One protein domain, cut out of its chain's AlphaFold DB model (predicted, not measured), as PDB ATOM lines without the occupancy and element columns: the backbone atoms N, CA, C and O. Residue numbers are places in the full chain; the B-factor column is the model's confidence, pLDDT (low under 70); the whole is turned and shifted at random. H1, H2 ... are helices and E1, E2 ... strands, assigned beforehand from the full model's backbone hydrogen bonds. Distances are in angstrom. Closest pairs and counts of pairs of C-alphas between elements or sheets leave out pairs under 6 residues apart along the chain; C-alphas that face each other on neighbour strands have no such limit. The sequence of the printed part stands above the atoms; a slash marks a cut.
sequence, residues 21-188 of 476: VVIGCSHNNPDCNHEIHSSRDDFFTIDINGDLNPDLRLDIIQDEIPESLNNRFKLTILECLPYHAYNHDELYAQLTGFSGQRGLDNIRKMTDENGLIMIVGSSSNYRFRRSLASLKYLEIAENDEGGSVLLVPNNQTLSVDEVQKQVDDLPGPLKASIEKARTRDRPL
ATOM      1  N   VAL A  21     108.796 -27.927 258.072       94.50
ATOM      2  CA  VAL A  21     110.089 -27.237 258.124       94.50
ATOM      3  C   VAL A  21     110.281 -26.346 256.901       94.50
ATOM      4  O   VAL A  21     109.891 -26.720 255.798       94.50
ATOM      5  N   VAL A  22     110.898 -25.185 257.093       93.50
ATOM      6  CA  VAL A  22     111.396 -24.290 256.046       93.50
ATOM      7  C   VAL A  22     112.917 -24.278 256.129       93.50
ATOM      8  O   VAL A  22     113.475 -24.094 257.209       93.50
ATOM      9  N   ILE A  23     113.592 -24.500 255.007       90.75
ATOM     10  CA  ILE A  23     115.053 -24.537 254.921       90.75
ATOM     11  C   ILE A  23     115.513 -23.408 253.996       90.75
ATOM     12  O   ILE A  23     115.010 -23.304 252.877       90.75
ATOM     13  N   GLY A  24     116.473 -22.606 254.471       85.56
ATOM     14  CA  GLY A  24     117.049 -21.428 253.797       85.56
ATOM     15  C   GLY A  24     116.303 -20.117 254.029       85.56
ATOM     16  O   GLY A  24     116.651 -19.102 253.431       85.56
ATOM     17  N   CYS A  25     115.276 -20.138 254.879       85.81
ATOM     18  CA  CYS A  25     114.562 -18.948 255.302       85.81
ATOM     19  C   CYS A  25     114.149 -19.087 256.773       85.81
ATOM     20  O   CYS A  25     113.605 -20.117 257.182       85.81
ATOM     21  N   SER A  26     114.387 -18.042 257.570       85.88
ATOM     22  CA  SER A  26     113.886 -17.934 258.943       85.88
ATOM     23  C   SER A  26     112.693 -16.982 259.035       85.88
ATOM     24  O   SER A  26     112.492 -16.133 258.172       85.88
ATOM     25  N   HIS A  27     111.964 -17.033 260.152       82.50
ATOM     26  CA  HIS A  27     110.861 -16.112 260.476       82.50
ATOM     27  C   HIS A  27     111.261 -14.642 260.672       82.50
ATOM     28  O   HIS A  27     110.399 -13.815 260.985       82.50
ATOM     29  N   ASN A  28     112.556 -14.328 260.614       82.38
ATOM     30  CA  ASN A  28     113.070 -12.965 260.726       82.38
ATOM     31  C   ASN A  28     113.867 -12.553 259.482       82.38
ATOM     32  O   ASN A  28     114.565 -11.542 259.536       82.38
ATOM     33  N   ASN A  29     113.811 -13.330 258.394       83.19
ATOM     34  CA  ASN A  29     114.503 -12.991 257.159       83.19
ATOM     35  C   ASN A  29     113.840 -11.758 256.508       83.19
ATOM     36  O   ASN A  29     112.718 -11.877 256.018       83.19
ATOM     37  N   PRO A  30     114.509 -10.587 256.470       79.69
ATOM     38  CA  PRO A  30     113.915  -9.357 255.942       79.69
ATOM     39  C   PRO A  30     113.676  -9.407 254.427       79.69
ATOM     40  O   PRO A  30     112.879  -8.622 253.915       79.69
ATOM     41  N   ASP A  31     114.340 -10.327 253.723       78.69
ATOM     42  CA  ASP A  31     114.233 -10.493 252.274       78.69
ATOM     43  C   ASP A  31     113.095 -11.450 251.871       78.69
ATOM     44  O   ASP A  31     112.865 -11.683 250.685       78.69
ATOM     45  N   CYS A  32     112.356 -12.001 252.842       81.31
ATOM     46  CA  CYS A  32     111.208 -12.871 252.611       81.31
ATOM     47  C   CYS A  32     109.923 -12.220 253.142       81.31
ATOM     48  O   CYS A  32     109.854 -11.756 254.276       81.31
ATOM     49  N   ASN A  33     108.862 -12.219 252.332       81.12
ATOM     50  CA  ASN A  33     107.553 -11.692 252.738       81.12
ATOM     51  C   ASN A  33     106.750 -12.665 253.629       81.12
ATOM     52  O   ASN A  33     105.665 -12.319 254.097       81.12
ATOM     53  N   HIS A  34     107.274 -13.878 253.845       86.19
ATOM     54  CA  HIS A  34     106.703 -14.953 254.658       86.19
ATOM     55  C   HIS A  34     105.267 -15.348 254.290       86.19
ATOM     56  O   HIS A  34     104.561 -15.951 255.096       86.19
ATOM     57  N   GLU A  35     104.806 -15.051 253.072       86.69
ATOM     58  CA  GLU A  35     103.429 -15.355 252.681       86.69
ATOM     59  C   GLU A  35     103.173 -16.864 252.662       86.69
ATOM     60  O   GLU A  35     102.128 -17.310 253.144       86.69
ATOM     61  N   ILE A  36     104.139 -17.642 252.167       87.50
ATOM     62  CA  ILE A  36     104.055 -19.101 252.033       87.50
ATOM     63  C   ILE A  36     104.156 -19.799 253.397       87.50
ATOM     64  O   ILE A  36     103.535 -20.839 253.582       87.50
ATOM     65  N   HIS A  37     104.847 -19.225 254.382       87.69
ATOM     66  CA  HIS A  37     105.080 -19.849 255.691       87.69
ATOM     67  C   HIS A  37     104.880 -18.857 256.853       87.69
ATOM     68  O   HIS A  37     105.733 -18.665 257.716       87.69
ATOM     69  N   SER A  38     103.713 -18.214 256.890       82.94
ATOM     70  CA  SER A  38     103.442 -17.076 257.783       82.94
ATOM     71  C   SER A  38     103.340 -17.410 259.278       82.94
ATOM     72  O   SER A  38     103.271 -16.499 260.100       82.94
ATOM     73  N   SER A  39     103.254 -18.691 259.647       84.81
ATOM     74  CA  SER A  39     103.038 -19.127 261.032       84.81
ATOM     75  C   SER A  39     104.347 -19.546 261.697       84.81
ATOM     76  O   SER A  39     105.055 -20.410 261.191       84.81
ATOM     77  N   ARG A  40     104.647 -18.986 262.871       83.69
ATOM     78  CA  ARG A  40     105.812 -19.402 263.671       83.69
ATOM     79  C   ARG A  40     105.603 -20.729 264.392       83.69
ATOM     80  O   ARG A  40     106.570 -21.425 264.670       83.69
ATOM     81  N   ASP A  41     104.350 -21.075 264.669       85.75
ATOM     82  CA  ASP A  41     104.002 -22.256 265.462       85.75
ATOM     83  C   ASP A  41     103.832 -23.515 264.600       85.75
ATOM     84  O   ASP A  41     103.885 -24.628 265.121       85.75
ATOM     85  N   ASP A  42     103.639 -23.353 263.286       87.88
ATOM     86  CA  ASP A  42     103.446 -24.468 262.349       87.88
ATOM     87  C   ASP A  42     104.730 -24.851 261.591       87.88
ATOM     88  O   ASP A  42     104.835 -25.976 261.091       87.88
ATOM     89  N   PHE A  43     105.707 -23.941 261.521       91.19
ATOM     90  CA  PHE A  43     106.913 -24.085 260.707       91.19
ATOM     91  C   PHE A  43     108.182 -23.964 261.546       91.19
ATOM     92  O   PHE A  43     108.494 -22.897 262.073       91.19
ATOM     93  N   PHE A  44     108.941 -25.055 261.590       93.69
ATOM     94  CA  PHE A  44     110.319 -25.065 262.062       93.69
ATOM     95  C   PHE A  44     111.236 -24.454 260.998       93.69
ATOM     96  O   PHE A  44     111.050 -24.715 259.814       93.69
ATOM     97  N   THR A  45     112.235 -23.670 261.376       93.25
ATOM     98  CA  THR A  45     113.130 -22.993 260.427       93.25
ATOM     99  C   THR A  45     114.569 -23.465 260.572       93.25
ATOM    100  O   THR A  45     115.115 -23.528 261.674       93.25
ATOM    101  N   ILE A  46     115.195 -23.792 259.441       92.31
ATOM    102  CA  ILE A  46     116.605 -24.168 259.344       92.31
ATOM    103  C   ILE A  46     117.310 -23.180 258.419       92.31
ATOM    104  O   ILE A  46     116.920 -23.026 257.264       92.31
ATOM    105  N   ASP A  47     118.374 -22.546 258.903       89.31
ATOM    106  CA  ASP A  47     119.193 -21.641 258.093       89.31
ATOM    107  C   ASP A  47     120.676 -21.746 258.474       89.31
ATOM    108  O   ASP A  47     121.022 -22.006 259.626       89.31
ATOM    109  N   ILE A  48     121.574 -21.528 257.517       86.44
ATOM    110  CA  ILE A  48     123.017 -21.471 257.780       86.44
ATOM    111  C   ILE A  48     123.407 -20.152 258.473       86.44
ATOM    112  O   ILE A  48     124.352 -20.105 259.277       86.44
ATOM    113  N   ASN A  49     122.662 -19.083 258.182       84.31
ATOM    114  CA  ASN A  49     122.862 -17.755 258.722       84.31
ATOM    115  C   ASN A  49     122.203 -17.624 260.102       84.31
ATOM    116  O   ASN A  49     121.005 -17.370 260.237       84.31
ATOM    117  N   GLY A  50     123.024 -17.753 261.145       84.56
ATOM    118  CA  GLY A  50     122.579 -17.603 262.530       84.56
ATOM    119  C   GLY A  50     122.013 -16.218 262.856       84.56
ATOM    120  O   GLY A  50     121.178 -16.119 263.752       84.56
ATOM    121  N   ASP A  51     122.394 -15.174 262.114       86.62
ATOM    122  CA  ASP A  51     121.929 -13.803 262.364       86.62
ATOM    123  C   ASP A  51     120.442 -13.623 262.025       86.62
ATOM    124  O   ASP A  51     119.775 -12.747 262.576       86.62
ATOM    125  N   LEU A  52     119.886 -14.501 261.180       85.81
ATOM    126  CA  LEU A  52     118.453 -14.538 260.888       85.81
ATOM    127  C   LEU A  52     117.650 -15.199 262.027       85.81
ATOM    128  O   LEU A  52     116.420 -15.211 261.989       85.81
ATOM    129  N   ASN A  53     118.310 -15.719 263.067       87.31
ATOM    130  CA  ASN A  53     117.707 -16.435 264.196       87.31
ATOM    131  C   ASN A  53     116.748 -17.569 263.759       87.31
ATOM    132  O   ASN A  53     115.556 -17.506 264.082       87.31
ATOM    133  N   PRO A  54     117.226 -18.576 262.999       91.19
ATOM    134  CA  PRO A  54     116.449 -19.784 262.721       91.19
ATOM    135  C   PRO A  54     116.242 -20.620 263.994       91.19
ATOM    136  O   PRO A  54     117.005 -20.496 264.955       91.19
ATOM    137  N   ASP A  55     115.257 -21.520 263.983       92.19
ATOM    138  CA  ASP A  55     115.057 -22.478 265.080       92.19
ATOM    139  C   ASP A  55     116.241 -23.446 265.212       92.19
ATOM    140  O   ASP A  55     116.607 -23.853 266.318       92.19
ATOM    141  N   LEU A  56     116.876 -23.783 264.085       92.44
ATOM    142  CA  LEU A  56     118.136 -24.510 264.042       92.44
ATOM    143  C   LEU A  56     119.092 -23.882 263.029       92.44
ATOM    144  O   LEU A  56     118.791 -23.771 261.842       92.44
ATOM    145  N   ARG A  57     120.294 -23.543 263.499       92.75
ATOM    146  CA  ARG A  57     121.398 -23.198 262.608       92.75
ATOM    147  C   ARG A  57     122.076 -24.471 262.113       92.75
ATOM    148  O   ARG A  57     122.659 -25.183 262.929       92.75
ATOM    149  N   LEU A  58     122.009 -24.738 260.811       90.44
ATOM    150  CA  LEU A  58     122.581 -25.942 260.205       90.44
ATOM    151  C   LEU A  58     122.911 -25.713 258.723       90.44
ATOM    152  O   LEU A  58     122.087 -25.190 257.972       90.44
ATOM    153  N   ASP A  59     124.105 -26.128 258.300       87.56
ATOM    154  CA  ASP A  59     124.470 -26.249 256.888       87.56
ATOM    155  C   ASP A  59     123.990 -27.607 256.362       87.56
ATOM    156  O   ASP A  59     124.547 -28.659 256.680       87.56
ATOM    157  N   ILE A  60     122.952 -27.584 255.521       86.06
ATOM    158  CA  ILE A  60     122.295 -28.796 255.018       86.06
ATOM    159  C   ILE A  60     123.219 -29.698 254.189       86.06
ATOM    160  O   ILE A  60     122.921 -30.878 254.013       86.06
ATOM    161  N   ILE A  61     124.338 -29.178 253.686       82.75
ATOM    162  CA  ILE A  61     125.292 -29.923 252.863       82.75
ATOM    163  C   ILE A  61     126.434 -30.482 253.717       82.75
ATOM    164  O   ILE A  61     126.938 -31.575 253.446       82.75
ATOM    165  N   GLN A  62     126.884 -29.724 254.718       83.75
ATOM    166  CA  GLN A  62     128.104 -30.040 255.465       83.75
ATOM    167  C   GLN A  62     127.830 -30.772 256.772       83.75
ATOM    168  O   GLN A  62     128.579 -31.693 257.121       83.75
ATOM    169  N   ASP A  63     126.750 -30.412 257.456       88.12
ATOM    170  CA  ASP A  63     126.475 -30.881 258.803       88.12
ATOM    171  C   ASP A  63     125.748 -32.232 258.804       88.12
ATOM    172  O   ASP A  63     125.178 -32.704 257.809       88.12
ATOM    173  N   GLU A  64     125.812 -32.912 259.945       88.50
ATOM    174  CA  GLU A  64     124.988 -34.085 260.209       88.50
ATOM    175  C   GLU A  64     123.608 -33.650 260.701       88.50
ATOM    176  O   GLU A  64     123.478 -32.793 261.575       88.50
ATOM    177  N   ILE A  65     122.566 -34.276 260.154       92.25
ATOM    178  CA  ILE A  65     121.192 -34.018 260.579       92.25
ATOM    179  C   ILE A  65     120.959 -34.639 261.959       92.25
ATOM    180  O   ILE A  65     121.133 -35.858 262.095       92.25
ATOM    181  N   PRO A  66     120.521 -33.849 262.960       93.19
ATOM    182  CA  PRO A  66     120.145 -34.378 264.264       93.19
ATOM    183  C   PRO A  66     119.092 -35.476 264.127       93.19
ATOM    184  O   PRO A  66     118.087 -35.296 263.439       93.19
ATOM    185  N   GLU A  67     119.276 -36.598 264.824       92.06
ATOM    186  CA  GLU A  67     118.369 -37.750 264.707       92.06
ATOM    187  C   GLU A  67     116.911 -37.412 265.030       92.06
ATOM    188  O   GLU A  67     116.000 -37.999 264.449       92.06
ATOM    189  N   SER A  68     116.684 -36.419 265.895       91.00
ATOM    190  CA  SER A  68     115.354 -35.911 266.245       91.00
ATOM    191  C   SER A  68     114.572 -35.324 265.066       91.00
ATOM    192  O   SER A  68     113.363 -35.135 265.184       91.00
ATOM    193  N   LEU A  69     115.247 -34.995 263.961       93.75
ATOM    194  CA  LEU A  69     114.632 -34.446 262.754       93.75
ATOM    195  C   LEU A  69     114.380 -35.499 261.671       93.75
ATOM    196  O   LEU A  69     113.707 -35.187 260.692       93.75
ATOM    197  N   ASN A  70     114.888 -36.726 261.823       93.94
ATOM    198  CA  ASN A  70     114.712 -37.774 260.818       93.94
ATOM    199  C   ASN A  70     113.226 -38.144 260.669       93.94
ATOM    200  O   ASN A  70     112.556 -38.420 261.665       93.94
ATOM    201  N   ASN A  71     112.736 -38.193 259.425       92.94
ATOM    202  CA  ASN A  71     111.360 -38.529 259.048       92.94
ATOM    203  C   ASN A  71     110.300 -37.770 259.869       92.94
ATOM    204  O   ASN A  71     109.287 -38.335 260.276       92.94
ATOM    205  N   ARG A  72     110.559 -36.496 260.186       92.31
ATOM    206  CA  ARG A  72     109.738 -35.701 261.110       92.31
ATOM    207  C   ARG A  72     108.654 -34.908 260.394       92.31
ATOM    208  O   ARG A  72     107.550 -34.762 260.919       92.31
ATOM    209  N   PHE A  73     108.981 -34.329 259.244       95.38
ATOM    210  CA  PHE A  73     108.188 -33.243 258.674       95.38
ATOM    211  C   PHE A  73     107.272 -33.726 257.553       95.38
ATOM    212  O   PHE A  73     107.734 -34.279 256.558       95.38
ATOM    213  N   LYS A  74     105.971 -33.442 257.671       94.81
ATOM    214  CA  LYS A  74     104.974 -33.728 256.624       94.81
ATOM    215  C   LYS A  74     105.139 -32.828 255.401       94.81
ATOM    216  O   LYS A  74     104.784 -33.227 254.297       94.81
ATOM    217  N   LEU A  75     105.662 -31.620 255.602       96.31
ATOM    218  CA  LEU A  75     105.992 -30.680 254.537       96.31
ATOM    219  C   LEU A  75     107.375 -30.082 254.796       96.31
ATOM    220  O   LEU A  75     107.628 -29.534 255.866       96.31
ATOM    221  N   THR A  76     108.264 -30.183 253.815       95.44
ATOM    222  CA  THR A  76     109.571 -29.516 253.806       95.44
ATOM    223  C   THR A  76     109.577 -28.466 252.707       95.44
ATOM    224  O   THR A  76     109.385 -28.805 251.545       95.44
ATOM    225  N   ILE A  77     109.767 -27.200 253.058       93.62
ATOM    226  CA  ILE A  77     109.780 -26.076 252.120       93.62
ATOM    227  C   ILE A  77     111.223 -25.633 251.913       93.62
ATOM    228  O   ILE A  77     111.928 -25.334 252.874       93.62
ATOM    229  N   LEU A  78     111.656 -25.588 250.659       89.94
ATOM    230  CA  LEU A  78     112.947 -25.048 250.255       89.94
ATOM    231  C   LEU A  78     112.724 -23.650 249.682       89.94
ATOM    232  O   LEU A  78     112.137 -23.510 248.606       89.94
ATOM    233  N   GLU A  79     113.191 -22.632 250.398       85.12
ATOM    234  CA  GLU A  79     113.013 -21.224 250.035       85.12
ATOM    235  C   GLU A  79     114.279 -20.437 250.384       85.12
ATOM    236  O   GLU A  79     114.900 -20.694 251.408       85.12
ATOM    237  N   CYS A  80     114.700 -19.518 249.509       74.19
ATOM    238  CA  CYS A  80     115.906 -18.688 249.689       74.19
ATOM    239  C   CYS A  80     117.229 -19.458 249.914       74.19
ATOM    240  O   CYS A  80     118.246 -18.864 250.270       74.19
ATOM    241  N   LEU A  81     117.257 -20.766 249.644       72.44
ATOM    242  CA  LEU A  81     118.465 -21.575 249.768       72.44
ATOM    243  C   LEU A  81     119.543 -21.170 248.751       72.44
ATOM    244  O   LEU A  81     119.228 -20.925 247.580       72.44
ATOM    245  N   PRO A  82     120.831 -21.173 249.152       65.56
ATOM    246  CA  PRO A  82     121.930 -20.976 248.222       65.56
ATOM    247  C   PRO A  82     121.881 -21.989 247.082       65.56
ATOM    248  O   PRO A  82     121.590 -23.166 247.291       65.56
ATOM    249  N   TYR A  83     122.266 -21.550 245.883       63.91
ATOM    250  CA  TYR A  83     122.239 -22.371 244.672       63.91
ATOM    251  C   TYR A  83     122.887 -23.758 244.838       63.91
ATOM    252  O   TYR A  83     122.405 -24.732 244.286       63.91
ATOM    253  N   HIS A  84     123.969 -23.885 245.601       64.81
ATOM    254  CA  HIS A  84     124.705 -25.144 245.758       64.81
ATOM    255  C   HIS A  84     124.097 -26.097 246.808       64.81
ATOM    256  O   HIS A  84     124.526 -27.245 246.889       64.81
ATOM    257  N   ALA A  85     123.091 -25.664 247.580       65.44
ATOM    258  CA  ALA A  85     122.533 -26.416 248.711       65.44
ATOM    259  C   ALA A  85     121.915 -27.768 248.337       65.44
ATOM    260  O   ALA A  85     121.967 -28.705 249.125       65.44
ATOM    261  N   TYR A  86     121.358 -27.884 247.135       67.25
ATOM    262  CA  TYR A  86     120.749 -29.120 246.637       67.25
ATOM    263  C   TYR A  86     121.016 -29.359 245.143       67.25
ATOM    264  O   TYR A  86     120.417 -30.246 244.540       67.25
ATOM    265  N   ASN A  87     121.930 -28.589 244.542       65.12
ATOM    266  CA  ASN A  87     122.366 -28.777 243.161       65.12
ATOM    267  C   ASN A  87     123.704 -29.508 243.141       65.12
ATOM    268  O   ASN A  87     124.677 -29.057 243.751       65.12
ATOM    269  N   HIS A  88     123.774 -30.630 242.428       65.25
ATOM    270  CA  HIS A  88     125.053 -31.279 242.181       65.25
ATOM    271  C   HIS A  88     125.865 -30.450 241.177       65.25
ATOM    272  O   HIS A  88     125.628 -30.503 239.972       65.25
ATOM    273  N   ASP A  89     126.810 -29.660 241.684       63.22
ATOM    274  CA  ASP A  89     127.803 -28.942 240.886       63.22
ATOM    275  C   ASP A  89     129.165 -29.626 241.079       63.22
ATOM    276  O   ASP A  89     129.741 -29.598 242.169       63.22
ATOM    277  N   GLU A  90     129.671 -30.274 240.025       64.06
ATOM    278  CA  GLU A  90     130.954 -30.987 240.060       64.06
ATOM    279  C   GLU A  90     132.130 -30.056 240.382       64.06
ATOM    280  O   GLU A  90     133.063 -30.466 241.069       64.06
ATOM    281  N   LEU A  91     132.095 -28.804 239.916       62.34
ATOM    282  CA  LEU A  91     133.150 -27.827 240.176       62.34
ATOM    283  C   LEU A  91     133.125 -27.403 241.647       62.34
ATOM    284  O   LEU A  91     134.166 -27.382 242.301       62.34
ATOM    285  N   TYR A  92     131.943 -27.111 242.188       62.03
ATOM    286  CA  TYR A  92     131.795 -26.789 243.606       62.03
ATOM    287  C   TYR A  92     132.184 -27.975 244.496       62.03
ATOM    288  O   TYR A  92     132.892 -27.790 245.486       62.03
ATOM    289  N   ALA A  93     131.797 -29.195 244.115       63.28
ATOM    290  CA  ALA A  93     132.177 -30.412 244.826       63.28
ATOM    291  C   ALA A  93     133.690 -30.658 244.801       63.28
ATOM    292  O   ALA A  93     134.259 -31.046 245.817       63.28
ATOM    293  N   GLN A  94     134.364 -30.370 243.685       62.94
ATOM    294  CA  GLN A  94     135.827 -30.421 243.605       62.94
ATOM    295  C   GLN A  94     136.501 -29.367 244.490       62.94
ATOM    296  O   GLN A  94     137.543 -29.646 245.080       62.94
ATOM    297  N   LEU A  95     135.923 -28.166 244.591       58.88
ATOM    298  CA  LEU A  95     136.490 -27.060 245.368       58.88
ATOM    299  C   LEU A  95     136.264 -27.202 246.876       58.88
ATOM    300  O   LEU A  95     137.134 -26.835 247.661       58.88
ATOM    301  N   THR A  96     135.097 -27.701 247.281       59.72
ATOM    302  CA  THR A  96     134.669 -27.722 248.690       59.72
ATOM    303  C   THR A  96     134.684 -29.113 249.313       59.72
ATOM    304  O   THR A  96     134.642 -29.229 250.533       59.72
ATOM    305  N   GLY A  97     134.748 -30.171 248.501       59.28
ATOM    306  CA  GLY A  97     134.590 -31.555 248.948       59.28
ATOM    307  C   GLY A  97     133.137 -31.959 249.228       59.28
ATOM    308  O   GLY A  97     132.896 -33.109 249.595       59.28
ATOM    309  N   PHE A  98     132.167 -31.055 249.042       64.19
ATOM    310  CA  PHE A  98     130.755 -31.283 249.347       64.19
ATOM    311  C   PHE A  98     129.870 -31.175 248.103       64.19
ATOM    312  O   PHE A  98     130.063 -30.328 247.237       64.19
ATOM    313  N   SER A  99     128.864 -32.043 248.022       68.31
ATOM    314  CA  SER A  99     127.960 -32.162 246.877       68.31
ATOM    315  C   SER A  99     126.537 -31.797 247.286       68.31
ATOM    316  O   SER A  99     126.060 -32.294 248.308       68.31
ATOM    317  N   GLY A 100     125.818 -31.041 246.451       70.31
ATOM    318  CA  GLY A 100     124.387 -30.782 246.651       70.31
ATOM    319  C   GLY A 100     123.525 -32.051 246.712       70.31
ATOM    320  O   GLY A 100     122.450 -32.019 247.304       70.31
ATOM    321  N   GLN A 101     124.016 -33.201 246.222       78.19
ATOM    322  CA  GLN A 101     123.356 -34.498 246.431       78.19
ATOM    323  C   GLN A 101     123.202 -34.820 247.922       78.19
ATOM    324  O   GLN A 101     122.139 -35.263 248.341       78.19
ATOM    325  N   ARG A 102     124.228 -34.539 248.739       82.75
ATOM    326  CA  ARG A 102     124.154 -34.743 250.191       82.75
ATOM    327  C   ARG A 102     123.081 -33.856 250.817       82.75
ATOM    328  O   ARG A 102     122.362 -34.314 251.697       82.75
ATOM    329  N   GLY A 103     122.953 -32.617 250.343       86.44
ATOM    330  CA  GLY A 103     121.885 -31.717 250.771       86.44
ATOM    331  C   GLY A 103     120.500 -32.275 250.450       86.44
ATOM    332  O   GLY A 103     119.649 -32.331 251.333       86.44
ATOM    333  N   LEU A 104     120.289 -32.776 249.227       85.88
ATOM    334  CA  LEU A 104     119.036 -33.433 248.839       85.88
ATOM    335  C   LEU A 104     118.747 -34.685 249.685       85.88
ATOM    336  O   LEU A 104     117.618 -34.868 250.138       85.88
ATOM    337  N   ASP A 105     119.754 -35.518 249.943       88.38
ATOM    338  CA  ASP A 105     119.616 -36.711 250.783       88.38
ATOM    339  C   ASP A 105     119.242 -36.336 252.225       88.38
ATOM    340  O   ASP A 105     118.350 -36.942 252.819       88.38
ATOM    341  N   ASN A 106     119.867 -35.291 252.772       91.38
ATOM    342  CA  ASN A 106     119.562 -34.751 254.094       91.38
ATOM    343  C   ASN A 106     118.136 -34.183 254.177       91.38
ATOM    344  O   ASN A 106     117.430 -34.450 255.149       91.38
ATOM    345  N   ILE A 107     117.688 -33.455 253.149       91.75
ATOM    346  CA  ILE A 107     116.308 -32.958 253.037       91.75
ATOM    347  C   ILE A 107     115.330 -34.137 253.078       91.75
ATOM    348  O   ILE A 107     114.452 -34.178 253.938       91.75
ATOM    349  N   ARG A 108     115.535 -35.143 252.219       92.50
ATOM    350  CA  ARG A 108     114.682 -36.341 252.157       92.50
ATOM    351  C   ARG A 108     114.686 -37.152 253.448       92.50
ATOM    352  O   ARG A 108     113.658 -37.721 253.797       92.50
ATOM    353  N   LYS A 109     115.821 -37.198 254.151       94.31
ATOM    354  CA  LYS A 109     115.961 -37.867 255.452       94.31
ATOM    355  C   LYS A 109     115.138 -37.185 256.545       94.31
ATOM    356  O   LYS A 109     114.707 -37.859 257.473       94.31
ATOM    357  N   MET A 110     114.941 -35.867 256.474       95.12
ATOM    358  CA  MET A 110     114.121 -35.130 257.443       95.12
ATOM    359  C   MET A 110     112.628 -35.156 257.114       95.12
ATOM    360  O   MET A 110     111.786 -35.071 258.012       95.12
ATOM    361  N   THR A 111     112.285 -35.253 255.832       95.50
ATOM    362  CA  THR A 111     110.897 -35.356 255.387       95.50
ATOM    363  C   THR A 111     110.319 -36.721 255.762       95.50
ATOM    364  O   THR A 111     110.963 -37.748 255.579       95.50
ATOM    365  N   ASP A 112     109.092 -36.741 256.284       95.00
ATOM    366  CA  ASP A 112     108.330 -37.969 256.529       95.00
ATOM    367  C   ASP A 112     108.263 -38.832 255.255       95.00
ATOM    368  O   ASP A 112     108.313 -38.314 254.135       95.00
ATOM    369  N   GLU A 113     108.144 -40.152 255.401       93.00
ATOM    370  CA  GLU A 113     108.055 -41.066 254.254       93.00
ATOM    371  C   GLU A 113     106.867 -40.708 253.345       93.00
ATOM    372  O   GLU A 113     106.996 -40.707 252.123       93.00
ATOM    373  N   ASN A 114     105.739 -40.305 253.936       92.12
ATOM    374  CA  ASN A 114     104.552 -39.822 253.232       92.12
ATOM    375  C   ASN A 114     104.484 -38.287 253.179       92.12
ATOM    376  O   ASN A 114     103.424 -37.718 252.926       92.12
ATOM    377  N   GLY A 115     105.603 -37.619 253.453       94.94
ATOM    378  CA  GLY A 115     105.728 -36.176 253.385       94.94
ATOM    379  C   GLY A 115     106.001 -35.666 251.972       94.94
ATOM    380  O   GLY A 115     106.363 -36.405 251.049       94.94
ATOM    381  N   LEU A 116     105.846 -34.355 251.824       96.69
ATOM    382  CA  LEU A 116     106.058 -33.624 250.583       96.69
ATOM    383  C   LEU A 116     107.219 -32.642 250.747       96.69
ATOM    384  O   LEU A 116     107.371 -32.003 251.788       96.69
ATOM    385  N   ILE A 117     108.014 -32.487 249.693       94.44
ATOM    386  CA  ILE A 117     109.036 -31.447 249.584       94.44
ATOM    387  C   ILE A 117     108.527 -30.427 248.571       94.44
ATOM    388  O   ILE A 117     108.304 -30.761 247.407       94.44
ATOM    389  N   MET A 118     108.322 -29.191 249.013       93.31
ATOM    390  CA  MET A 118     107.956 -28.072 248.157       93.31
ATOM    391  C   MET A 118     109.185 -27.217 247.886       93.31
ATOM    392  O   MET A 118     109.855 -26.773 248.813       93.31
ATOM    393  N   ILE A 119     109.462 -26.967 246.614       88.31
ATOM    394  CA  ILE A 119     110.596 -26.149 246.190       88.31
ATOM    395  C   ILE A 119     110.052 -24.902 245.522       88.31
ATOM    396  O   ILE A 119     109.285 -24.999 244.564       88.31
ATOM    397  N   VAL A 120     110.437 -23.743 246.049       83.00
ATOM    398  CA  VAL A 120     109.937 -22.437 245.627       83.00
ATOM    399  C   VAL A 120     111.117 -21.621 245.094       83.00
ATOM    400  O   VAL A 120     111.961 -21.186 245.875       83.00
ATOM    401  N   GLY A 121     111.211 -21.405 243.775       72.88
ATOM    402  CA  GLY A 121     112.283 -20.572 243.210       72.88
ATOM    403  C   GLY A 121     112.694 -20.904 241.774       72.88
ATOM    404  O   GLY A 121     111.886 -21.375 240.981       72.88
ATOM    405  N   SER A 122     113.959 -20.615 241.426       58.91
ATOM    406  CA  SER A 122     114.530 -20.767 240.072       58.91
ATOM    407  C   SER A 122     114.722 -22.241 239.687       58.91
ATOM    408  O   SER A 122     115.827 -22.780 239.628       58.91
ATOM    409  N   SER A 123     113.606 -22.916 239.439       55.72
ATOM    410  CA  SER A 123     113.544 -24.313 239.025       55.72
ATOM    411  C   SER A 123     113.751 -24.518 237.531       55.72
ATOM    412  O   SER A 123     113.833 -25.663 237.111       55.72
ATOM    413  N   SER A 124     113.853 -23.479 236.700       52.09
ATOM    414  CA  SER A 124     114.245 -23.625 235.284       52.09
ATOM    415  C   SER A 124     115.704 -24.035 235.086       52.09
ATOM    416  O   SER A 124     116.054 -24.475 233.995       52.09
ATOM    417  N   ASN A 125     116.541 -23.951 236.124       62.19
ATOM    418  CA  ASN A 125     117.958 -24.261 236.012       62.19
ATOM    419  C   ASN A 125     118.208 -25.749 235.708       62.19
ATOM    420  O   ASN A 125     117.748 -26.642 236.428       62.19
ATOM    421  N   TYR A 126     119.013 -26.011 234.678       65.31
ATOM    422  CA  TYR A 126     119.343 -27.366 234.239       65.31
ATOM    423  C   TYR A 126     119.948 -28.245 235.350       65.31
ATOM    424  O   TYR A 126     119.510 -29.383 235.518       65.31
ATOM    425  N   ARG A 127     120.906 -27.742 236.149       67.88
ATOM    426  CA  ARG A 127     121.549 -28.540 237.221       67.88
ATOM    427  C   ARG A 127     120.576 -28.951 238.300       67.88
ATOM    428  O   ARG A 127     120.655 -30.065 238.821       67.88
ATOM    429  N   PHE A 128     119.672 -28.039 238.628       70.25
ATOM    430  CA  PHE A 128     118.630 -28.300 239.594       70.25
ATOM    431  C   PHE A 128     117.720 -29.417 239.116       70.25
ATOM    432  O   PHE A 128     117.593 -30.442 239.785       70.25
ATOM    433  N   ARG A 129     117.176 -29.293 237.904       70.81
ATOM    434  CA  ARG A 129     116.300 -30.339 237.384       70.81
ATOM    435  C   ARG A 129     117.036 -31.656 237.109       70.81
ATOM    436  O   ARG A 129     116.458 -32.717 237.318       70.81
ATOM    437  N   ARG A 130     118.323 -31.611 236.745       72.69
ATOM    438  CA  ARG A 130     119.192 -32.795 236.640       72.69
ATOM    439  C   ARG A 130     119.367 -33.494 237.989       72.69
ATOM    440  O   ARG A 130     119.312 -34.717 238.037       72.69
ATOM    441  N   SER A 131     119.534 -32.747 239.080       72.94
ATOM    442  CA  SER A 131     119.633 -33.318 240.435       72.94
ATOM    443  C   SER A 131     118.314 -33.972 240.872       72.94
ATOM    444  O   SER A 131     118.315 -34.935 241.634       72.94
ATOM    445  N   LEU A 132     117.184 -33.509 240.327       75.38
ATOM    446  CA  LEU A 132     115.865 -34.119 240.506       75.38
ATOM    447  C   LEU A 132     115.529 -35.201 239.467       75.38
ATOM    448  O   LEU A 132     114.447 -35.772 239.533       75.38
ATOM    449  N   ALA A 133     116.415 -35.517 238.519       74.62
ATOM    450  CA  ALA A 133     116.085 -36.359 237.365       74.62
ATOM    451  C   ALA A 133     115.633 -37.781 237.717       74.62
ATOM    452  O   ALA A 133     114.901 -38.410 236.956       74.62
ATOM    453  N   SER A 134     116.091 -38.310 238.852       76.50
ATOM    454  CA  SER A 134     115.688 -39.627 239.349       76.50
ATOM    455  C   SER A 134     114.409 -39.593 240.187       76.50
ATOM    456  O   SER A 134     113.994 -40.634 240.695       76.50
ATOM    457  N   LEU A 135     113.823 -38.413 240.396       85.62
ATOM    458  CA  LEU A 135     112.661 -38.203 241.242       85.62
ATOM    459  C   LEU A 135     111.450 -37.823 240.390       85.62
ATOM    460  O   LEU A 135     111.512 -36.980 239.500       85.62
ATOM    461  N   LYS A 136     110.308 -38.416 240.714       89.88
ATOM    462  CA  LYS A 136     108.995 -37.936 240.313       89.88
ATOM    463  C   LYS A 136     108.699 -36.643 241.059       89.88
ATOM    464  O   LYS A 136     108.843 -36.588 242.281       89.88
ATOM    465  N   TYR A 137     108.242 -35.633 240.332       90.31
ATOM    466  CA  TYR A 137     107.771 -34.377 240.901       90.31
ATOM    467  C   TYR A 137     106.658 -33.767 240.044       90.31
ATOM    468  O   TYR A 137     106.551 -34.043 238.847       90.31
ATOM    469  N   LEU A 138     105.818 -32.952 240.674       91.12
ATOM    470  CA  LEU A 138     104.756 -32.179 240.043       91.12
ATOM    471  C   LEU A 138     105.190 -30.718 239.951       91.12
ATOM    472  O   LEU A 138     105.604 -30.132 240.946       91.12
ATOM    473  N   GLU A 139     105.067 -30.120 238.773       89.44
ATOM    474  CA  GLU A 139     105.224 -28.677 238.592       89.44
ATOM    475  C   GLU A 139     103.842 -28.036 238.746       89.44
ATOM    476  O   GLU A 139     102.942 -28.281 237.941       89.44
ATOM    477  N   ILE A 140     103.634 -27.309 239.847       90.62
ATOM    478  CA  ILE A 140     102.305 -26.823 240.253       90.62
ATOM    479  C   ILE A 140     102.084 -25.340 239.967       90.62
ATOM    480  O   ILE A 140     100.937 -24.902 239.954       90.62
ATOM    481  N   ALA A 141     103.143 -24.577 239.715       88.44
ATOM    482  CA  ALA A 141     103.062 -23.212 239.214       88.44
ATOM    483  C   ALA A 141     104.363 -22.825 238.503       88.44
ATOM    484  O   ALA A 141     105.405 -23.407 238.792       88.44
ATOM    485  N   GLU A 142     104.297 -21.846 237.607       85.38
ATOM    486  CA  GLU A 142     105.444 -21.257 236.904       85.38
ATOM    487  C   GLU A 142     105.307 -19.734 236.853       85.38
ATOM    488  O   GLU A 142     104.194 -19.217 236.834       85.38
ATOM    489  N   ASN A 143     106.410 -18.997 236.819       77.94
ATOM    490  CA  ASN A 143     106.393 -17.553 236.620       77.94
ATOM    491  C   ASN A 143     107.083 -17.160 235.312       77.94
ATOM    492  O   ASN A 143     107.844 -17.930 234.723       77.94
ATOM    493  N   ASP A 144     106.804 -15.940 234.860       66.19
ATOM    494  CA  ASP A 144     107.291 -15.434 233.573       66.19
ATOM    495  C   ASP A 144     108.823 -15.257 233.538       66.19
ATOM    496  O   ASP A 144     109.416 -15.187 232.463       66.19
ATOM    497  N   GLU A 145     109.477 -15.237 234.704       63.50
ATOM    498  CA  GLU A 145     110.934 -15.144 234.865       63.50
ATOM    499  C   GLU A 145     111.622 -16.526 234.930       63.50
ATOM    500  O   GLU A 145     112.818 -16.622 235.209       63.50
ATOM    501  N   GLY A 146     110.888 -17.616 234.675       61.78
ATOM    502  CA  GLY A 146     111.425 -18.980 234.670       61.78
ATOM    503  C   GLY A 146     111.575 -19.614 236.058       61.78
ATOM    504  O   GLY A 146     112.224 -20.650 236.201       61.78
ATOM    505  N   GLY A 147     111.001 -19.029 237.101       73.38
ATOM    506  CA  GLY A 147     110.766 -19.719 238.365       73.38
ATOM    507  C   GLY A 147     109.595 -20.693 238.251       73.38
ATOM    508  O   GLY A 147     108.665 -20.478 237.479       73.38
ATOM    509  N   SER A 148     109.617 -21.758 239.040       81.56
ATOM    510  CA  SER A 148     108.490 -22.676 239.193       81.56
ATOM    511  C   SER A 148     108.382 -23.135 240.641       81.56
ATOM    512  O   SER A 148     109.317 -23.048 241.441       81.56
ATOM    513  N   VAL A 149     107.205 -23.650 240.970       87.81
ATOM    514  CA  VAL A 149     106.937 -24.308 242.240       87.81
ATOM    515  C   VAL A 149     106.816 -25.799 241.977       87.81
ATOM    516  O   VAL A 149     105.940 -26.239 241.223       87.81
ATOM    517  N   LEU A 150     107.706 -26.577 242.590       89.44
ATOM    518  CA  LEU A 150     107.730 -28.031 242.457       89.44
ATOM    519  C   LEU A 150     107.244 -28.699 243.742       89.44
ATOM    520  O   LEU A 150     107.604 -28.276 244.838       89.44
ATOM    521  N   LEU A 151     106.482 -29.780 243.598       93.00
ATOM    522  CA  LEU A 151     106.158 -30.715 244.670       93.00
ATOM    523  C   LEU A 151     106.799 -32.069 244.386       93.00
ATOM    524  O   LEU A 151     106.482 -32.721 243.391       93.00
ATOM    525  N   VAL A 152     107.667 -32.512 245.286       93.31
ATOM    526  CA  VAL A 152     108.336 -33.812 245.231       93.31
ATOM    527  C   VAL A 152     107.790 -34.678 246.373       93.31
ATOM    528  O   VAL A 152     108.012 -34.338 247.536       93.31
ATOM    529  N   PRO A 153     107.073 -35.784 246.106       95.62
ATOM    530  CA  PRO A 153     106.717 -36.730 247.159       95.62
ATOM    531  C   PRO A 153     107.959 -37.451 247.671       95.62
ATOM    532  O   PRO A 153     108.770 -37.923 246.876       95.62
ATOM    533  N   ASN A 154     108.134 -37.584 248.986       95.12
ATOM    534  CA  ASN A 154     109.290 -38.328 249.488       95.12
ATOM    535  C   ASN A 154     109.174 -39.826 249.142       95.12
ATOM    536  O   ASN A 154     110.155 -40.454 248.722       95.12
ATOM    537  N   ASN A 155     107.946 -40.357 249.195       94.50
ATOM    538  CA  ASN A 155     107.595 -41.652 248.632       94.50
ATOM    539  C   ASN A 155     107.449 -41.579 247.098       94.50
ATOM    540  O   ASN A 155     106.443 -41.142 246.540       94.50
ATOM    541  N   GLN A 156     108.459 -42.097 246.410       93.69
ATOM    542  CA  GLN A 156     108.569 -42.097 244.950       93.69
ATOM    543  C   GLN A 156     107.692 -43.160 244.252       93.69
ATOM    544  O   GLN A 156     107.653 -43.235 243.018       93.69
ATOM    545  N   THR A 157     106.959 -43.991 245.003       94.62
ATOM    546  CA  THR A 157     106.040 -44.986 244.425       94.62
ATOM    547  C   THR A 157     104.657 -44.420 244.121       94.62
ATOM    548  O   THR A 157     103.919 -45.055 243.374       94.62
ATOM    549  N   LEU A 158     104.320 -43.239 244.649       93.44
ATOM    550  CA  LEU A 158     102.990 -42.646 244.513       93.44
ATOM    551  C   LEU A 158     102.645 -42.279 243.063       93.44
ATOM    552  O   LEU A 158     103.514 -41.952 242.243       93.44
ATOM    553  N   SER A 159     101.349 -42.339 242.766       94.69
ATOM    554  CA  SER A 159     100.693 -41.774 241.586       94.69
ATOM    555  C   SER A 159     100.352 -40.294 241.793       94.69
ATOM    556  O   SER A 159     100.382 -39.785 242.913       94.69
ATOM    557  N   VAL A 160     100.010 -39.588 240.712       94.25
ATOM    558  CA  VAL A 160      99.610 -38.170 240.776       94.25
ATOM    559  C   VAL A 160      98.386 -37.976 241.674       94.25
ATOM    560  O   VAL A 160      98.391 -37.085 242.521       94.25
ATOM    561  N   ASP A 161      97.377 -38.841 241.542       95.06
ATOM    562  CA  ASP A 161      96.149 -38.774 242.343       95.06
ATOM    563  C   ASP A 161      96.429 -38.990 243.836       95.06
ATOM    564  O   ASP A 161      95.852 -38.314 244.687       95.06
ATOM    565  N   GLU A 162      97.351 -39.896 244.171       95.81
ATOM    566  CA  GLU A 162      97.768 -40.118 245.558       95.81
ATOM    567  C   GLU A 162      98.532 -38.922 246.130       95.81
ATOM    568  O   GLU A 162      98.298 -38.555 247.279       95.81
ATOM    569  N   VAL A 163      99.395 -38.277 245.338       95.25
ATOM    570  CA  VAL A 163     100.079 -37.043 245.759       95.25
ATOM    571  C   VAL A 163      99.072 -35.914 245.975       95.25
ATOM    572  O   VAL A 163      99.146 -35.206 246.976       95.25
ATOM    573  N   GLN A 164      98.092 -35.760 245.083       94.06
ATOM    574  CA  GLN A 164      97.047 -34.750 245.242       94.06
ATOM    575  C   GLN A 164      96.195 -35.024 246.488       94.06
ATOM    576  O   GLN A 164      95.928 -34.106 247.262       94.06
ATOM    577  N   LYS A 165      95.857 -36.290 246.752       94.31
ATOM    578  CA  LYS A 165      95.185 -36.689 247.989       94.31
ATOM    579  C   LYS A 165      96.030 -36.382 249.230       94.31
ATOM    580  O   LYS A 165      95.493 -35.872 250.204       94.31
ATOM    581  N   GLN A 166      97.342 -36.624 249.193       94.25
ATOM    582  CA  GLN A 166      98.239 -36.242 250.290       94.25
ATOM    583  C   GLN A 166      98.216 -34.736 250.552       94.25
ATOM    584  O   GLN A 166      98.143 -34.335 251.709       94.25
ATOM    585  N   VAL A 167      98.237 -33.909 249.500       94.44
ATOM    586  CA  VAL A 167      98.078 -32.449 249.627       94.44
ATOM    587  C   VAL A 167      96.737 -32.107 250.278       94.44
ATOM    588  O   VAL A 167      96.672 -31.222 251.131       94.44
ATOM    589  N   ASP A 168      95.668 -32.808 249.901       93.69
ATOM    590  CA  ASP A 168      94.338 -32.573 250.452       93.69
ATOM    591  C   ASP A 168      94.201 -32.965 251.926       93.69
ATOM    592  O   ASP A 168      93.488 -32.268 252.655       93.69
ATOM    593  N   ASP A 169      94.924 -34.004 252.349       93.06
ATOM    594  CA  ASP A 169      94.969 -34.538 253.714       93.06
ATOM    595  C   ASP A 169      95.950 -33.773 254.636       93.06
ATOM    596  O   ASP A 169      96.038 -34.059 255.839       93.06
ATOM    597  N   LEU A 170      96.700 -32.791 254.115       92.62
ATOM    598  CA  LEU A 170      97.590 -31.961 254.931       92.62
ATOM    599  C   LEU A 170      96.810 -31.113 255.953       92.62
ATOM    600  O   LEU A 170      95.718 -30.617 255.661       92.62
ATOM    601  N   PRO A 171      97.399 -30.841 257.137       91.88
ATOM    602  CA  PRO A 171      96.864 -29.853 258.068       91.88
ATOM    603  C   PRO A 171      96.624 -28.498 257.391       91.88
ATOM    604  O   PRO A 171      97.416 -28.074 256.547       91.88
ATOM    605  N   GLY A 172      95.567 -27.794 257.807       91.38
ATOM    606  CA  GLY A 172      95.123 -26.534 257.194       91.38
ATOM    607  C   GLY A 172      96.238 -25.517 256.903       91.38
ATOM    608  O   GLY A 172      96.305 -25.042 255.768       91.38
ATOM    609  N   PRO A 173      97.148 -25.219 257.853       90.94
ATOM    610  CA  PRO A 173      98.262 -24.301 257.610       90.94
ATOM    611  C   PRO A 173      99.211 -24.761 256.494       90.94
ATOM    612  O   PRO A 173      99.593 -23.961 255.647       90.94
ATOM    613  N   LEU A 174      99.538 -26.056 256.440       93.25
ATOM    614  CA  LEU A 174     100.456 -26.635 255.451       93.25
ATOM    615  C   LEU A 174      99.819 -26.684 254.061       93.25
ATOM    616  O   LEU A 174     100.461 -26.349 253.066       93.25
ATOM    617  N   LYS A 175      98.535 -27.051 253.991       93.81
ATOM    618  CA  LYS A 175      97.765 -26.997 252.745       93.81
ATOM    619  C   LYS A 175      97.696 -25.565 252.208       93.81
ATOM    620  O   LYS A 175      97.909 -25.343 251.018       93.81
ATOM    621  N   ALA A 176      97.462 -24.587 253.085       92.75
ATOM    622  CA  ALA A 176      97.430 -23.176 252.713       92.75
ATOM    623  C   ALA A 176      98.773 -22.683 252.148       92.75
ATOM    624  O   ALA A 176      98.766 -21.881 251.220       92.75
ATOM    625  N   SER A 177      99.910 -23.179 252.647       93.88
ATOM    626  CA  SER A 177     101.233 -22.867 252.090       93.88
ATOM    627  C   SER A 177     101.385 -23.308 250.639       93.88
ATOM    628  O   SER A 177     101.840 -22.521 249.809       93.88
ATOM    629  N   ILE A 178     100.965 -24.536 250.320       93.19
ATOM    630  CA  ILE A 178     101.019 -25.064 248.951       93.19
ATOM    631  C   ILE A 178     100.102 -24.258 248.029       93.19
ATOM    632  O   ILE A 178     100.524 -23.864 246.944       93.19
ATOM    633  N   GLU A 179      98.871 -23.967 248.458       92.19
ATOM    634  CA  GLU A 179      97.944 -23.174 247.643       92.19
ATOM    635  C   GLU A 179      98.444 -21.742 247.435       92.19
ATOM    636  O   GLU A 179      98.391 -21.235 246.318       92.19
ATOM    637  N   LYS A 180      99.014 -21.103 248.464       91.56
ATOM    638  CA  LYS A 180      99.620 -19.774 248.318       91.56
ATOM    639  C   LYS A 180     100.767 -19.788 247.316       91.56
ATOM    640  O   LYS A 180     100.758 -18.963 246.406       91.56
ATOM    641  N   ALA A 181     101.699 -20.737 247.436       89.50
ATOM    642  CA  ALA A 181     102.799 -20.889 246.485       89.50
ATOM    643  C   ALA A 181     102.273 -21.114 245.056       89.50
ATOM    644  O   ALA A 181     102.753 -20.491 244.115       89.50
ATOM    645  N   ARG A 182     101.222 -21.929 244.905       89.00
ATOM    646  CA  ARG A 182     100.564 -22.189 243.620       89.00
ATOM    647  C   ARG A 182      99.935 -20.938 242.999       89.00
ATOM    648  O   ARG A 182      99.985 -20.783 241.787       89.00
ATOM    649  N   THR A 183      99.302 -20.087 243.807       87.19
ATOM    650  CA  THR A 183      98.577 -18.893 243.329       87.19
ATOM    651  C   THR A 183      99.436 -17.644 243.188       87.19
ATOM    652  O   THR A 183      99.000 -16.690 242.548       87.19
ATOM    653  N   ARG A 184     100.621 -17.623 243.809       82.06
ATOM    654  CA  ARG A 184     101.570 -16.510 243.696       82.06
ATOM    655  C   ARG A 184     102.083 -16.364 242.264       82.06
ATOM    656  O   ARG A 184     102.270 -15.252 241.788       82.06
ATOM    657  N   ASP A 185     102.278 -17.500 241.609       80.81
ATOM    658  CA  ASP A 185     102.773 -17.622 240.245       80.81
ATOM    659  C   ASP A 185     101.635 -18.118 239.319       80.81
ATOM    660  O   ASP A 185     100.492 -18.285 239.756       80.81
ATOM    661  N   ARG A 186     101.892 -18.340 238.021       83.62
ATOM    662  CA  ARG A 186     100.882 -18.876 237.094       83.62
ATOM    663  C   ARG A 186     100.581 -20.332 237.469       83.62
ATOM    664  O   ARG A 186     101.442 -21.195 237.283       83.62
ATOM    665  N   PRO A 187      99.370 -20.649 237.958       86.31
ATOM    666  CA  PRO A 187      99.072 -21.979 238.463       86.31
ATOM    667  C   PRO A 187      99.017 -23.002 237.325       86.31
ATOM    668  O   PRO A 187      98.458 -22.748 236.253       86.31
ATOM    669  N   LEU A 188      99.539 -24.193 237.596       84.50
ATOM    670  CA  LEU A 188      99.501 -25.352 236.712       84.50
ATOM    671  C   LEU A 188      98.645 -26.457 237.337       84.50
ATOM    672  O   LEU A 188      98.522 -26.580 238.556       84.50
TER     673      LEU A 188
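What this domain is: This is residues 21 to 188 of the 476 residues of an uncharacterized protein of Legionella waltersii (UniProt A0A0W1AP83). A strongly twisted sheet of six strands makes the core, with H4 and H5 on one face and H2 on the opposite face, while H1 lies far out at one end of the longest axis. Two long stretches with no named element, residues 24 to 42 and 48 to 72, lead into and out of the edge strand E2. The printed part has 168 residues, with the order E1 E2 E3 H1 H2 E4 H3 E5 E6 H4 H5, and the mixed sheet runs E2 E1 E3 E4 E6 E5. The class is mixed, helices and strands, with under half of the residues in named elements; the whole is compact, with a radius of gyration of the C-alphas of 15.0 A and spans of 41 by 33 by 33 A.

How they stand to each other: Start at E1, residues 21 to 23, parallel at 22 degrees to both E2, residues 43 to 47, and E3, residues 73 to 78; find N 22 and O 44 2.8 A apart, N 21 and O 75 3.0 A. E3 is parallel to E4, residues 111 to 121, with N 76 and O 116 2.9 A apart. Between them come H1, residues 90 to 96, not on the sheet, and H2, residues 100 to 110: a strand-helix-strand unit, two parallel neighbour strands with helices between, its crossover right-handed. H2 runs along the strands at a height over the sheet of 10.5 A; its closest C-alphas to E3 are Met 110 and Phe 73, 6.3 A. Next, E4, H3, residues 126 to 131, and E5, residues 138 to 142, make a split unit, also right-handed, with E6, residues 148 to 153, between the strands. E6 is antiparallel to E4, with N 119 and O 150 2.9 A apart, and forms a hairpin with E5, with N 140 and O 149 2.9 A apart. H4, residues 160 to 168, runs across the strands at a height over the sheet of 8.6 A. H5, residues 172 to 184, is on the same face; its residues 175 to 178 only just touch H4, with 3 pairs of C-alphas within 8 A, closest Lys 175 and Val 167, 6.3 A. In the five helices every O i to N i+4 pair is within hydrogen-bond range.

Where its parts are: Find C-alpha 21 at (110.089, -27.237, 258.124), where E1 begins. E4, 19.2 A long, starts at C-alpha 111, (110.897, -35.356, 255.387), and bends by 128 degrees at residue 114. E6 measures 16.3 A and H2 15.5 A. H5, 18.0 A, ends at C-alpha 184, (101.570, -16.510, 243.696).

The domain as a whole: The C-alphas farthest apart are those of Gln 94 and Gly 172, 43.1 A. The printed part has no cut; the links E1 to E2, E2 to E3 and E3 to H1 are long. Look for pLDDT under 70 at residues 82 to 99, 122 to 127 and 144 to 146.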